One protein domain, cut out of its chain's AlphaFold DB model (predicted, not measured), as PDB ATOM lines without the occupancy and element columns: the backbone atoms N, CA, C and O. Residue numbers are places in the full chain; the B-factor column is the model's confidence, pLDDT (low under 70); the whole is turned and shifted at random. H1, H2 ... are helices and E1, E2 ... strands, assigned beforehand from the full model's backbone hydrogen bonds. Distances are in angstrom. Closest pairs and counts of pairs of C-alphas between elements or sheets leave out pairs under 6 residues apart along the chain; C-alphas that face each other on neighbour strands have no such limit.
ATOM      1  N   ALA A 333      54.625 -22.703 -32.997       85.19
ATOM      2  CA  ALA A 333      54.270 -24.109 -33.086       85.19
ATOM      3  C   ALA A 333      53.248 -24.470 -31.999       85.19
ATOM      4  O   ALA A 333      53.413 -24.127 -30.829       85.19
ATOM      5  N   VAL A 334      52.195 -25.179 -32.394       89.38
ATOM      6  CA  VAL A 334      51.202 -25.740 -31.479       89.38
ATOM      7  C   VAL A 334      51.721 -27.106 -31.039       89.38
ATOM      8  O   VAL A 334      51.517 -28.124 -31.706       89.38
ATOM      9  N   THR A 335      52.477 -27.109 -29.943       90.25
ATOM     10  CA  THR A 335      53.125 -28.314 -29.414       90.25
ATOM     11  C   THR A 335      52.100 -29.313 -28.867       90.25
ATOM     12  O   THR A 335      50.894 -29.048 -28.828       90.25
ATOM     13  N   TYR A 336      52.550 -30.511 -28.495       91.62
ATOM     14  CA  TYR A 336      51.674 -31.494 -27.854       91.62
ATOM     15  C   TYR A 336      51.117 -30.959 -26.523       91.62
ATOM     16  O   TYR A 336      49.926 -31.090 -26.257       91.62
ATOM     17  N   GLU A 337      51.944 -30.262 -25.748       90.25
ATOM     18  CA  GLU A 337      51.595 -29.680 -24.452       90.25
ATOM     19  C   GLU A 337      50.524 -28.596 -24.592       90.25
ATOM     20  O   GLU A 337      49.566 -28.573 -23.820       90.25
ATOM     21  N   ILE A 338      50.630 -27.732 -25.611       89.56
ATOM     22  CA  ILE A 338      49.605 -26.719 -25.900       89.56
ATOM     23  C   ILE A 338      48.276 -27.400 -26.252       89.56
ATOM     24  O   ILE A 338      47.229 -27.008 -25.737       89.56
ATOM     25  N   ARG A 339      48.302 -28.450 -27.085       93.56
ATOM     26  CA  ARG A 339      47.090 -29.201 -27.466       93.56
ATOM     27  C   ARG A 339      46.437 -29.873 -26.271       93.56
ATOM     28  O   ARG A 339      45.231 -29.739 -26.087       93.56
ATOM     29  N   LEU A 340      47.242 -30.545 -25.452       91.00
ATOM     30  CA  LEU A 340      46.784 -31.197 -24.234       91.00
ATOM     31  C   LEU A 340      46.188 -30.176 -23.260       91.00
ATOM     32  O   LEU A 340      45.123 -30.415 -22.703       91.00
ATOM     33  N   THR A 341      46.816 -29.010 -23.116       89.12
ATOM     34  CA  THR A 341      46.301 -27.930 -22.266       89.12
ATOM     35  C   THR A 341      44.942 -27.430 -22.759       89.12
ATOM     36  O   THR A 341      44.017 -27.304 -21.960       89.12
ATOM     37  N   LEU A 342      44.785 -27.190 -24.067       90.44
ATOM     38  CA  LEU A 342      43.506 -26.771 -24.654       90.44
ATOM     39  C   LEU A 342      42.404 -27.823 -24.451       90.44
ATOM     40  O   LEU A 342      41.275 -27.465 -24.117       90.44
ATOM     41  N   GLU A 343      42.723 -29.108 -24.610       92.69
ATOM     42  CA  GLU A 343      41.766 -30.200 -24.401       92.69
ATOM     43  C   GLU A 343      41.380 -30.354 -22.921       92.69
ATOM     44  O   GLU A 343      40.196 -30.466 -22.610       92.69
ATOM     45  N   ILE A 344      42.339 -30.255 -21.992       89.12
ATOM     46  CA  ILE A 344      42.061 -30.257 -20.546       89.12
ATOM     47  C   ILE A 344      41.140 -29.088 -20.172       89.12
ATOM     48  O   ILE A 344      40.174 -29.277 -19.434       89.12
ATOM     49  N   GLN A 345      41.395 -27.879 -20.687       86.12
ATOM     50  CA  GLN A 345      40.551 -26.711 -20.403       86.12
ATOM     51  C   GLN A 345      39.139 -26.860 -20.979       86.12
ATOM     52  O   GLN A 345      38.156 -26.493 -20.330       86.12
ATOM     53  N   ARG A 346      39.019 -27.455 -22.168       90.81
ATOM     54  CA  ARG A 346      37.729 -27.789 -22.777       90.81
ATOM     55  C   ARG A 346      36.943 -28.783 -21.917       90.81
ATOM     56  O   ARG A 346      35.783 -28.526 -21.611       90.81
ATOM     57  N   GLN A 347      37.569 -29.884 -21.497       91.50
ATOM     58  CA  GLN A 347      36.924 -30.902 -20.657       91.50
ATOM     59  C   GLN A 347      36.527 -30.346 -19.288       91.50
ATOM     60  O   GLN A 347      35.428 -30.606 -18.809       91.50
ATOM     61  N   ARG A 348      37.401 -29.539 -18.676       89.12
ATOM     62  CA  ARG A 348      37.170 -28.939 -17.359       89.12
ATOM     63  C   ARG A 348      36.042 -27.906 -17.361       89.12
ATOM     64  O   ARG A 348      35.290 -27.845 -16.397       89.12
ATOM     65  N   SER A 349      35.966 -27.054 -18.382       87.75
ATOM     66  CA  SER A 349      34.956 -25.988 -18.441       87.75
ATOM     67  C   SER A 349      33.584 -26.491 -18.891       87.75
ATOM     68  O   SER A 349      32.578 -25.882 -18.542       87.75
ATOM     69  N   GLY A 350      33.537 -27.564 -19.689       91.62
ATOM     70  CA  GLY A 350      32.313 -28.015 -20.356       91.62
ATOM     71  C   GLY A 350      31.812 -27.053 -21.444       91.62
ATOM     72  O   GLY A 350      30.773 -27.308 -22.048       91.62
ATOM     73  N   VAL A 351      32.543 -25.965 -21.716       89.44
ATOM     74  CA  VAL A 351      32.174 -24.931 -22.688       89.44
ATOM     75  C   VAL A 351      32.783 -25.278 -24.048       89.44
ATOM     76  O   VAL A 351      33.982 -25.540 -24.173       89.44
ATOM     77  N   GLY A 352      31.954 -25.292 -25.094       90.12
ATOM     78  CA  GLY A 352      32.413 -25.497 -26.470       90.12
ATOM     79  C   GLY A 352      33.221 -24.305 -26.995       90.12
ATOM     80  O   GLY A 352      33.058 -23.183 -26.531       90.12
ATOM     81  N   GLN A 353      34.065 -24.509 -28.012       93.12
ATOM     82  CA  GLN A 353      34.911 -23.441 -28.575       93.12
ATOM     83  C   GLN A 353      34.094 -22.254 -29.115       93.12
ATOM     84  O   GLN A 353      34.551 -21.118 -29.061       93.12
ATOM     85  N   THR A 354      32.893 -22.510 -29.639       92.88
ATOM     86  CA  THR A 354      31.978 -21.460 -30.106       92.88
ATOM     87  C   THR A 354      31.494 -20.589 -28.955       92.88
ATOM     88  O   THR A 354      31.514 -19.368 -29.070       92.88
ATOM     89  N   ASP A 355      31.087 -21.205 -27.847       89.69
ATOM     90  CA  ASP A 355      30.588 -20.475 -26.682       89.69
ATOM     91  C   ASP A 355      31.730 -19.766 -25.948       89.69
ATOM     92  O   ASP A 355      31.554 -18.637 -25.501       89.69
ATOM     93  N   LEU A 356      32.933 -20.356 -25.937       87.62
ATOM     94  CA  LEU A 356      34.148 -19.707 -25.440       87.62
ATOM     95  C   LEU A 356      34.398 -18.362 -26.139       87.62
ATOM     96  O   LEU A 356      34.688 -17.379 -25.471       87.62
ATOM     97  N   LEU A 357      34.264 -18.312 -27.470       90.44
ATOM     98  CA  LEU A 357      34.495 -17.091 -28.248       90.44
ATOM     99  C   LEU A 357      33.309 -16.115 -28.238       90.44
ATOM    100  O   LEU A 357      33.499 -14.945 -28.538       90.44
ATOM    101  N   ARG A 358      32.086 -16.559 -27.915       89.81
ATOM    102  CA  ARG A 358      30.912 -15.666 -27.818       89.81
ATOM    103  C   ARG A 358      30.938 -14.761 -26.591       89.81
ATOM    104  O   ARG A 358      30.276 -13.730 -26.604       89.81
ATOM    105  N   HIS A 359      31.617 -15.185 -25.529       84.38
ATOM    106  CA  HIS A 359      31.608 -14.501 -24.235       84.38
ATOM    107  C   HIS A 359      32.848 -13.636 -23.982       84.38
ATOM    108  O   HIS A 359      32.947 -13.040 -22.913       84.38
ATOM    109  N   ASP A 360      33.775 -13.568 -24.937       84.50
ATOM    110  CA  ASP A 360      34.983 -12.753 -24.843       84.50
ATOM    111  C   ASP A 360      34.863 -11.558 -25.802       84.50
ATOM    112  O   ASP A 360      34.623 -11.735 -26.997       84.50
ATOM    113  N   GLU A 361      34.968 -10.338 -25.276       86.62
ATOM    114  CA  GLU A 361      34.900  -9.104 -26.073       86.62
ATOM    115  C   GLU A 361      36.229  -8.821 -26.796       86.62
ATOM    116  O   GLU A 361      36.243  -8.106 -27.797       86.62
ATOM    117  N   ASP A 362      37.328  -9.440 -26.348       87.31
ATOM    118  CA  ASP A 362      38.690  -9.199 -26.832       87.31
ATOM    119  C   ASP A 362      39.200 -10.344 -27.737       87.31
ATOM    120  O   ASP A 362      40.398 -10.647 -27.764       87.31
ATOM    121  N   VAL A 363      38.315 -11.022 -28.483       87.75
ATOM    122  CA  VAL A 363      38.721 -12.112 -29.390       87.75
ATOM    123  C   VAL A 363      39.632 -11.565 -30.494       87.75
ATOM    124  O   VAL A 363      39.191 -10.737 -31.292       87.75
ATOM    125  N   PRO A 364      40.883 -12.055 -30.621       87.56
ATOM    126  CA  PRO A 364      41.780 -11.593 -31.669       87.56
ATOM    127  C   PRO A 364      41.214 -11.830 -33.076       87.56
ATOM    128  O   PRO A 364      40.736 -12.927 -33.386       87.56
ATOM    129  N   ASP A 365      41.356 -10.835 -33.953       87.06
ATOM    130  CA  ASP A 365      40.866 -10.894 -35.333       87.06
ATOM    131  C   ASP A 365      41.323 -12.159 -36.061       87.06
ATOM    132  O   ASP A 365      42.520 -12.407 -36.223       87.06
ATOM    133  N   GLY A 366      40.353 -12.938 -36.549       87.69
ATOM    134  CA  GLY A 366      40.578 -14.180 -37.289       87.69
ATOM    135  C   GLY A 366      40.750 -15.429 -36.419       87.69
ATOM    136  O   GLY A 366      40.999 -16.509 -36.967       87.69
ATOM    137  N   LEU A 367      40.637 -15.331 -35.090       92.69
ATOM    138  CA  LEU A 367      40.487 -16.497 -34.222       92.69
ATOM    139  C   LEU A 367      39.047 -17.017 -34.321       92.69
ATOM    140  O   LEU A 367      38.091 -16.296 -34.063       92.69
ATOM    141  N   SER A 368      38.884 -18.283 -34.701       94.50
ATOM    142  CA  SER A 368      37.566 -18.917 -34.822       94.50
ATOM    143  C   SER A 368      37.507 -20.236 -34.059       94.50
ATOM    144  O   SER A 368      38.534 -20.881 -33.827       94.50
ATOM    145  N   ALA A 369      36.294 -20.689 -33.731       94.50
ATOM    146  CA  ALA A 369      36.083 -21.973 -33.066       94.50
ATOM    147  C   ALA A 369      36.682 -23.128 -33.884       94.50
ATOM    148  O   ALA A 369      37.365 -23.992 -33.337       94.50
ATOM    149  N   ALA A 370      36.522 -23.086 -35.211       95.75
ATOM    150  CA  ALA A 370      37.106 -24.060 -36.128       95.75
ATOM    151  C   ALA A 370      38.641 -24.077 -36.063       95.75
ATOM    152  O   ALA A 370      39.246 -25.149 -36.105       95.75
ATOM    153  N   THR A 371      39.278 -22.910 -35.916       93.12
ATOM    154  CA  THR A 371      40.732 -22.794 -35.753       93.12
ATOM    155  C   THR A 371      41.198 -23.467 -34.459       93.12
ATOM    156  O   THR A 371      42.130 -24.271 -34.497       93.12
ATOM    157  N   ILE A 372      40.515 -23.216 -33.337       93.88
ATOM    158  CA  ILE A 372      40.826 -23.837 -32.037       93.88
ATOM    159  C   ILE A 372      40.636 -25.359 -32.108       93.88
ATOM    160  O   ILE A 372      41.512 -26.124 -31.704       93.88
ATOM    161  N   THR A 373      39.524 -25.820 -32.687       94.94
ATOM    162  CA  THR A 373      39.261 -27.247 -32.914       94.94
ATOM    163  C   THR A 373      40.333 -27.890 -33.796       94.94
ATOM    164  O   THR A 373      40.739 -29.026 -33.550       94.94
ATOM    165  N   ALA A 374      40.818 -27.187 -34.823       94.56
ATOM    166  CA  ALA A 374      41.879 -27.687 -35.686       94.56
ATOM    167  C   ALA A 374      43.215 -27.839 -34.941       94.56
ATOM    168  O   ALA A 374      43.936 -28.801 -35.207       94.56
ATOM    169  N   TRP A 375      43.531 -26.955 -33.991       94.19
ATOM    170  CA  TRP A 375      44.706 -27.101 -33.126       94.19
ATOM    171  C   TRP A 375      44.585 -28.292 -32.185       94.19
ATOM    172  O   TRP A 375      45.478 -29.135 -32.182       94.19
ATOM    173  N   ILE A 376      43.476 -28.400 -31.446       93.62
ATOM    174  CA  ILE A 376      43.219 -29.507 -30.507       93.62
ATOM    175  C   ILE A 376      43.376 -30.858 -31.214       93.62
ATOM    176  O   ILE A 376      44.104 -31.731 -30.753       93.62
ATOM    177  N   ASN A 377      42.779 -30.988 -32.401       94.94
ATOM    178  CA  ASN A 377      42.829 -32.216 -33.193       94.94
ATOM    179  C   ASN A 377      44.150 -32.414 -33.961       94.94
ATOM    180  O   ASN A 377      44.248 -33.327 -34.777       94.94
ATOM    181  N   GLY A 378      45.147 -31.538 -33.784       92.50
ATOM    182  CA  GLY A 378      46.435 -31.618 -34.478       92.50
ATOM    183  C   GLY A 378      46.369 -31.419 -35.997       92.50
ATOM    184  O   GLY A 378      47.331 -31.738 -36.688       92.50
ATOM    185  N   ARG A 379      45.261 -30.889 -36.533       93.38
ATOM    186  CA  ARG A 379      45.089 -30.612 -37.971       93.38
ATOM    187  C   ARG A 379      45.875 -29.383 -38.426       93.38
ATOM    188  O   ARG A 379      46.208 -29.268 -39.600       93.38
ATOM    189  N   VAL A 380      46.161 -28.459 -37.508       90.06
ATOM    190  CA  VAL A 380      46.972 -27.262 -37.760       90.06
ATOM    191  C   VAL A 380      48.104 -27.206 -36.737       90.06
ATOM    192  O   VAL A 380      47.855 -27.158 -35.537       90.06
ATOM    193  N   GLY A 381      49.349 -27.189 -37.217       88.00
ATOM    194  CA  GLY A 381      50.547 -27.220 -36.367       88.00
ATOM    195  C   GLY A 381      51.060 -25.857 -35.892       88.00
ATOM    196  O   GLY A 381      52.061 -25.810 -35.184       88.00
ATOM    197  N   THR A 382      50.431 -24.742 -36.284       88.44
ATOM    198  CA  THR A 382      50.861 -23.389 -35.886       88.44
ATOM    199  C   THR A 382      49.682 -22.464 -35.565       88.44
ATOM    200  O   THR A 382      48.663 -22.461 -36.265       88.44
ATOM    201  N   ALA A 383      49.835 -21.626 -34.541       88.62
ATOM    202  CA  ALA A 383      48.864 -20.626 -34.086       88.62
ATOM    203  C   ALA A 383      49.530 -19.251 -34.041       88.62
ATOM    204  O   ALA A 383      50.734 -19.197 -33.820       88.62
ATOM    205  N   ARG A 384      48.803 -18.141 -34.230       87.12
ATOM    206  CA  ARG A 384      49.379 -16.825 -33.906       87.12
ATOM    207  C   ARG A 384      49.657 -16.758 -32.398       87.12
ATOM    208  O   ARG A 384      48.943 -17.370 -31.608       87.12
ATOM    209  N   LYS A 385      50.740 -16.095 -32.004       85.38
ATOM    210  CA  LYS A 385      51.209 -16.060 -30.617       85.38
ATOM    211  C   LYS A 385      50.192 -15.354 -29.729       85.38
ATOM    212  O   LYS A 385      49.878 -15.881 -28.670       85.38
ATOM    213  N   ASP A 386      49.654 -14.228 -30.179       85.00
ATOM    214  CA  ASP A 386      48.544 -13.526 -29.527       85.00
ATOM    215  C   ASP A 386      47.323 -14.431 -29.279       85.00
ATOM    216  O   ASP A 386      46.752 -14.378 -28.195       85.00
ATOM    217  N   TYR A 387      47.000 -15.358 -30.189       87.25
ATOM    218  CA  TYR A 387      45.912 -16.327 -29.984       87.25
ATOM    219  C   TYR A 387      46.156 -17.290 -28.814       87.25
ATOM    220  O   TYR A 387      45.206 -17.759 -28.196       87.25
ATOM    221  N   LEU A 388      47.417 -17.608 -28.512       81.56
ATOM    222  CA  LEU A 388      47.777 -18.463 -27.373       81.56
ATOM    223  C   LEU A 388      47.968 -17.670 -26.076       81.56
ATOM    224  O   LEU A 388      48.016 -18.257 -24.998       81.56
ATOM    225  N   VAL A 389      48.105 -16.346 -26.183       72.38
ATOM    226  CA  VAL A 389      48.212 -15.421 -25.048       72.38
ATOM    227  C   VAL A 389      46.833 -14.967 -24.570       72.38
ATOM    228  O   VAL A 389      46.769 -14.382 -23.487       72.38
ATOM    229  N   VAL A 390      45.750 -15.274 -25.305       60.78
ATOM    230  CA  VAL A 390      44.362 -15.072 -24.854       60.78
ATOM    231  C   VAL A 390      44.235 -15.674 -23.461       60.78
ATOM    232  O   VAL A 390      44.203 -16.890 -23.257       60.78
ATOM    233  N   LYS A 391      44.273 -14.782 -22.470       53.88
ATOM    234  CA  LYS A 391      44.216 -15.153 -21.070       53.88
ATOM    235  C   LYS A 391      42.832 -15.735 -20.891       53.88
ATOM    236  O   LYS A 391      41.866 -14.998 -21.033       53.88
ATOM    237  N   ILE A 392      42.740 -17.009 -20.521       50.12
ATOM    238  CA  ILE A 392      41.513 -17.570 -19.949       50.12
ATOM    239  C   ILE A 392      41.272 -16.815 -18.630       50.12
ATOM    240  O   ILE A 392      41.669 -17.245 -17.546       50.12
ATOM    241  N   LYS A 393      40.728 -15.600 -18.719       47.06
ATOM    242  CA  LYS A 393      40.331 -14.771 -17.592       47.06
ATOM    243  C   LYS A 393      38.933 -15.228 -17.208       47.06
ATOM    244  O   LYS A 393      37.972 -14.955 -17.903       47.06
ATOM    245  N   ARG A 394      38.868 -15.895 -16.055       45.81
ATOM    246  CA  ARG A 394      37.668 -16.101 -15.232       45.81
ATOM    247  C   ARG A 394      36.457 -16.680 -15.971       45.81
ATOM    248  O   ARG A 394      35.502 -15.980 -16.268       45.81
ATOM    249  N   VAL A 395      36.404 -18.006 -16.004       42.72
ATOM    250  CA  VAL A 395      35.153 -18.680 -15.645       42.72
ATOM    251  C   VAL A 395      35.380 -19.257 -14.252       42.72
ATOM    252  O   VAL A 395      35.867 -20.374 -14.099       42.72
ATOM    253  N   SER A 396      35.148 -18.443 -13.219       42.94
ATOM    254  CA  SER A 396      34.923 -18.975 -11.874       42.94
ATOM    255  C   SER A 396      33.460 -19.403 -11.826       42.94
ATOM    256  O   SER A 396      32.597 -18.524 -11.828       42.94
ATOM    257  N   PRO A 397      33.141 -20.705 -11.757       44.88
ATOM    258  CA  PRO A 397      31.849 -21.098 -11.236       44.88
ATOM    259  C   PRO A 397      31.913 -20.798  -9.738       44.88
ATOM    260  O   PRO A 397      32.654 -21.450  -9.014       44.88
ATOM    261  N   SER A 398      31.260 -19.713  -9.318       48.12
ATOM    262  CA  SER A 398      30.870 -19.433  -7.927       48.12
ATOM    263  C   SER A 398      31.788 -20.019  -6.832       48.12
ATOM    264  O   SER A 398      31.547 -21.113  -6.333       48.12
ATOM    265  N   GLY A 399      32.798 -19.245  -6.417       44.59
ATOM    266  CA  GLY A 399      33.432 -19.365  -5.097       44.59
ATOM    267  C   GLY A 399      34.489 -20.462  -4.904       44.59
ATOM    268  O   GLY A 399      34.200 -21.486  -4.307       44.59
ATOM    269  N   SER A 400      35.739 -20.203  -5.303       40.19
ATOM    270  CA  SER A 400      36.966 -20.586  -4.568       40.19
ATOM    271  C   SER A 400      38.212 -20.023  -5.283       40.19
ATOM    272  O   SER A 400      38.150 -19.676  -6.460       40.19
ATOM    273  N   ALA A 401      39.299 -19.885  -4.525       41.88
ATOM    274  CA  ALA A 401      40.459 -18.999  -4.653       41.88
ATOM    275  C   ALA A 401      41.253 -18.944  -5.984       41.88
ATOM    276  O   ALA A 401      41.299 -19.873  -6.786       41.88
ATOM    277  N   ASP A 402      41.921 -17.790  -6.121       49.56
ATOM    278  CA  ASP A 402      42.895 -17.307  -7.109       49.56
ATOM    279  C   ASP A 402      43.673 -18.332  -7.958       49.56
ATOM    280  O   ASP A 402      44.442 -19.151  -7.461       49.56
ATOM    281  N   PHE A 403      43.619 -18.137  -9.282       43.38
ATOM    282  CA  PHE A 403      44.546 -18.726 -10.255       43.38
ATOM    283  C   PHE A 403      45.272 -17.615 -11.027       43.38
ATOM    284  O   PHE A 403      44.764 -17.085 -12.015       43.38
ATOM    285  N   ARG A 404      46.486 -17.263 -10.583       40.75
ATOM    286  CA  ARG A 404      47.402 -16.350 -11.299       40.75
ATOM    287  C   ARG A 404      48.617 -17.036 -11.947       40.75
ATOM    288  O   ARG A 404      49.366 -16.354 -12.634       40.75
ATOM    289  N   HIS A 405      48.803 -18.355 -11.815       41.31
ATOM    290  CA  HIS A 405      50.114 -18.972 -12.096       41.31
ATOM    291  C   HIS A 405      50.288 -19.786 -13.395       41.31
ATOM    292  O   HIS A 405      51.422 -20.001 -13.799       41.31
ATOM    293  N   ALA A 406      49.243 -20.196 -14.121       42.62
ATOM    294  CA  ALA A 406      49.429 -21.233 -15.155       42.62
ATOM    295  C   ALA A 406      50.028 -20.776 -16.509       42.62
ATOM    296  O   ALA A 406      50.467 -21.619 -17.281       42.62
ATOM    297  N   PHE A 407      50.065 -19.474 -16.822       40.91
ATOM    298  CA  PHE A 407      50.570 -18.986 -18.123       40.91
ATOM    299  C   PHE A 407      51.827 -18.109 -18.035       40.91
ATOM    300  O   PHE A 407      52.392 -17.751 -19.067       40.91
ATOM    301  N   ALA A 408      52.288 -17.768 -16.828       39.09
ATOM    302  CA  ALA A 408      53.511 -16.982 -16.653       39.09
ATOM    303  C   ALA A 408      54.785 -17.831 -16.835       39.09
ATOM    304  O   ALA A 408      55.758 -17.328 -17.393       39.09
ATOM    305  N   ASP A 409      54.749 -19.120 -16.479       36.75
ATOM    306  CA  ASP A 409      55.926 -20.008 -16.514       36.75
ATOM    307  C   ASP A 409      56.238 -20.599 -17.899       36.75
ATOM    308  O   ASP A 409      57.304 -21.168 -18.111       36.75
ATOM    309  N   ALA A 410      55.373 -20.391 -18.898       36.69
ATOM    310  CA  ALA A 410      55.700 -20.687 -20.297       36.69
ATOM    311  C   ALA A 410      56.532 -19.569 -20.966       36.69
ATOM    312  O   ALA A 410      56.799 -19.618 -22.173       36.69
ATOM    313  N   ARG A 411      56.969 -18.547 -20.208       37.59
ATOM    314  CA  ARG A 411      58.031 -17.640 -20.650       37.59
ATOM    315  C   ARG A 411      59.371 -18.384 -20.653       37.59
ATOM    316  O   ARG A 411      60.119 -18.340 -19.693       37.59
ATOM    317  N   VAL A 412      59.680 -18.966 -21.810       37.09
ATOM    318  CA  VAL A 412      61.015 -18.909 -22.420       37.09
ATOM    319  C   VAL A 412      62.150 -19.478 -21.545       37.09
ATOM    320  O   VAL A 412      62.944 -18.738 -20.978       37.09
ATOM    321  N   SER A 413      62.331 -20.803 -21.583       31.94
ATOM    322  CA  SER A 413      63.693 -21.336 -21.750       31.94
ATOM    323  C   SER A 413      64.110 -21.026 -23.190       31.94
ATOM    324  O   SER A 413      63.788 -21.777 -24.108       31.94
ATOM    325  N   SER A 414      64.732 -19.867 -23.413       30.02
ATOM    326  CA  SER A 414      65.473 -19.591 -24.646       30.02
ATOM    327  C   SER A 414      66.871 -20.169 -24.497       30.02
ATOM    328  O   SER A 414      67.699 -19.588 -23.794       30.02
ATOM    329  N   VAL A 415      67.104 -21.295 -25.168       32.25
ATOM    330  CA  VAL A 415      68.412 -21.664 -25.719       32.25
ATOM    331  C   VAL A 415      68.326 -21.472 -27.224       32.25
ATOM    332  O   VAL A 415      67.279 -21.868 -27.793       32.25
TER     333      VAL A 415
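Overview. This is residues 333 to 415 of the 415 residues of an uncharacterized protein of alpha proteobacterium BAL199 (UniProt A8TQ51). A small cluster of short helices is built round H3, which packs on one part of the longest helix, H1, and makes a hairpin with H2; E1 and H4 follow, and then a long tail without a named element, residues 390 to 415. The tail runs out to the region of Ser 398 and folds back the other way, and its last residues, 408 to 415, stick out free. The printed part has 83 residues, with four named helices and one named strand in the order H1, H2, H3, E1, H4; under half of the residues are in named elements, and by these the class is mostly helix. The whole is compact, with a radius of gyration of the C-alphas of 13.3 A, and spans 38 by 31 by 23 A.

Along the chain. H1, residues 336 to 349, is 20.0 A long from its first C-alpha at (51.674, -31.494, -27.854) to its last at (34.956, -25.988, -18.441). H3, residues 369 to 376, is 10.7 A long. H2, residues 353 to 358, is 8.8 A long. E1, residues 382 to 384, is 7.0 A long and pairs with no named strand. H4, residues 385 to 389, is 6.4 A long and ends at C-alpha 389, at (48.212, -15.421, -25.048).

Arrangement. H1 touches H3 with residues 339 to 343 alone; their closest C-alphas, those of Arg 339 and Ile 376, are 4.9 A apart. These two helices run opposite ways at a steep tilt of 55 degrees. H3 also touches H2, the closest C-alphas being those of Gln 353 and Ala 369, 4.9 A apart. H2 and H3 form a helical hairpin, opposite ways at a steep tilt of 39 degrees. H1 and H2 are close but not clearly touching, with the C-alphas of Arg 346 and Gln 353 the closest at 7.8 A. The closest C-alphas of H3 and E1 are those of Trp 375 and Thr 382, 7.7 A apart. E1 and H4 meet only through their link, and H4 is apart from H1, H2 and H3. In H1, H2, H3 and H4 every O i to N i+4 pair is within hydrogen-bond range.

Size, cuts and confidence. The C-alphas of Ser 398 and Val 415, the two farthest apart, are 41.6 A from each other. Without residues 408 to 415, which stand free, the body spans 36 by 25 by 21 A. The printed part has no cut, and Val 415 is the chain's last residue. The links H1 to H2, H3 to E1 and E1 to H4 are tight, the link H2 to H3 is short, and no link is long. The mean pLDDT of the printed part is 74.9, and residues 390 to 415 are under 70.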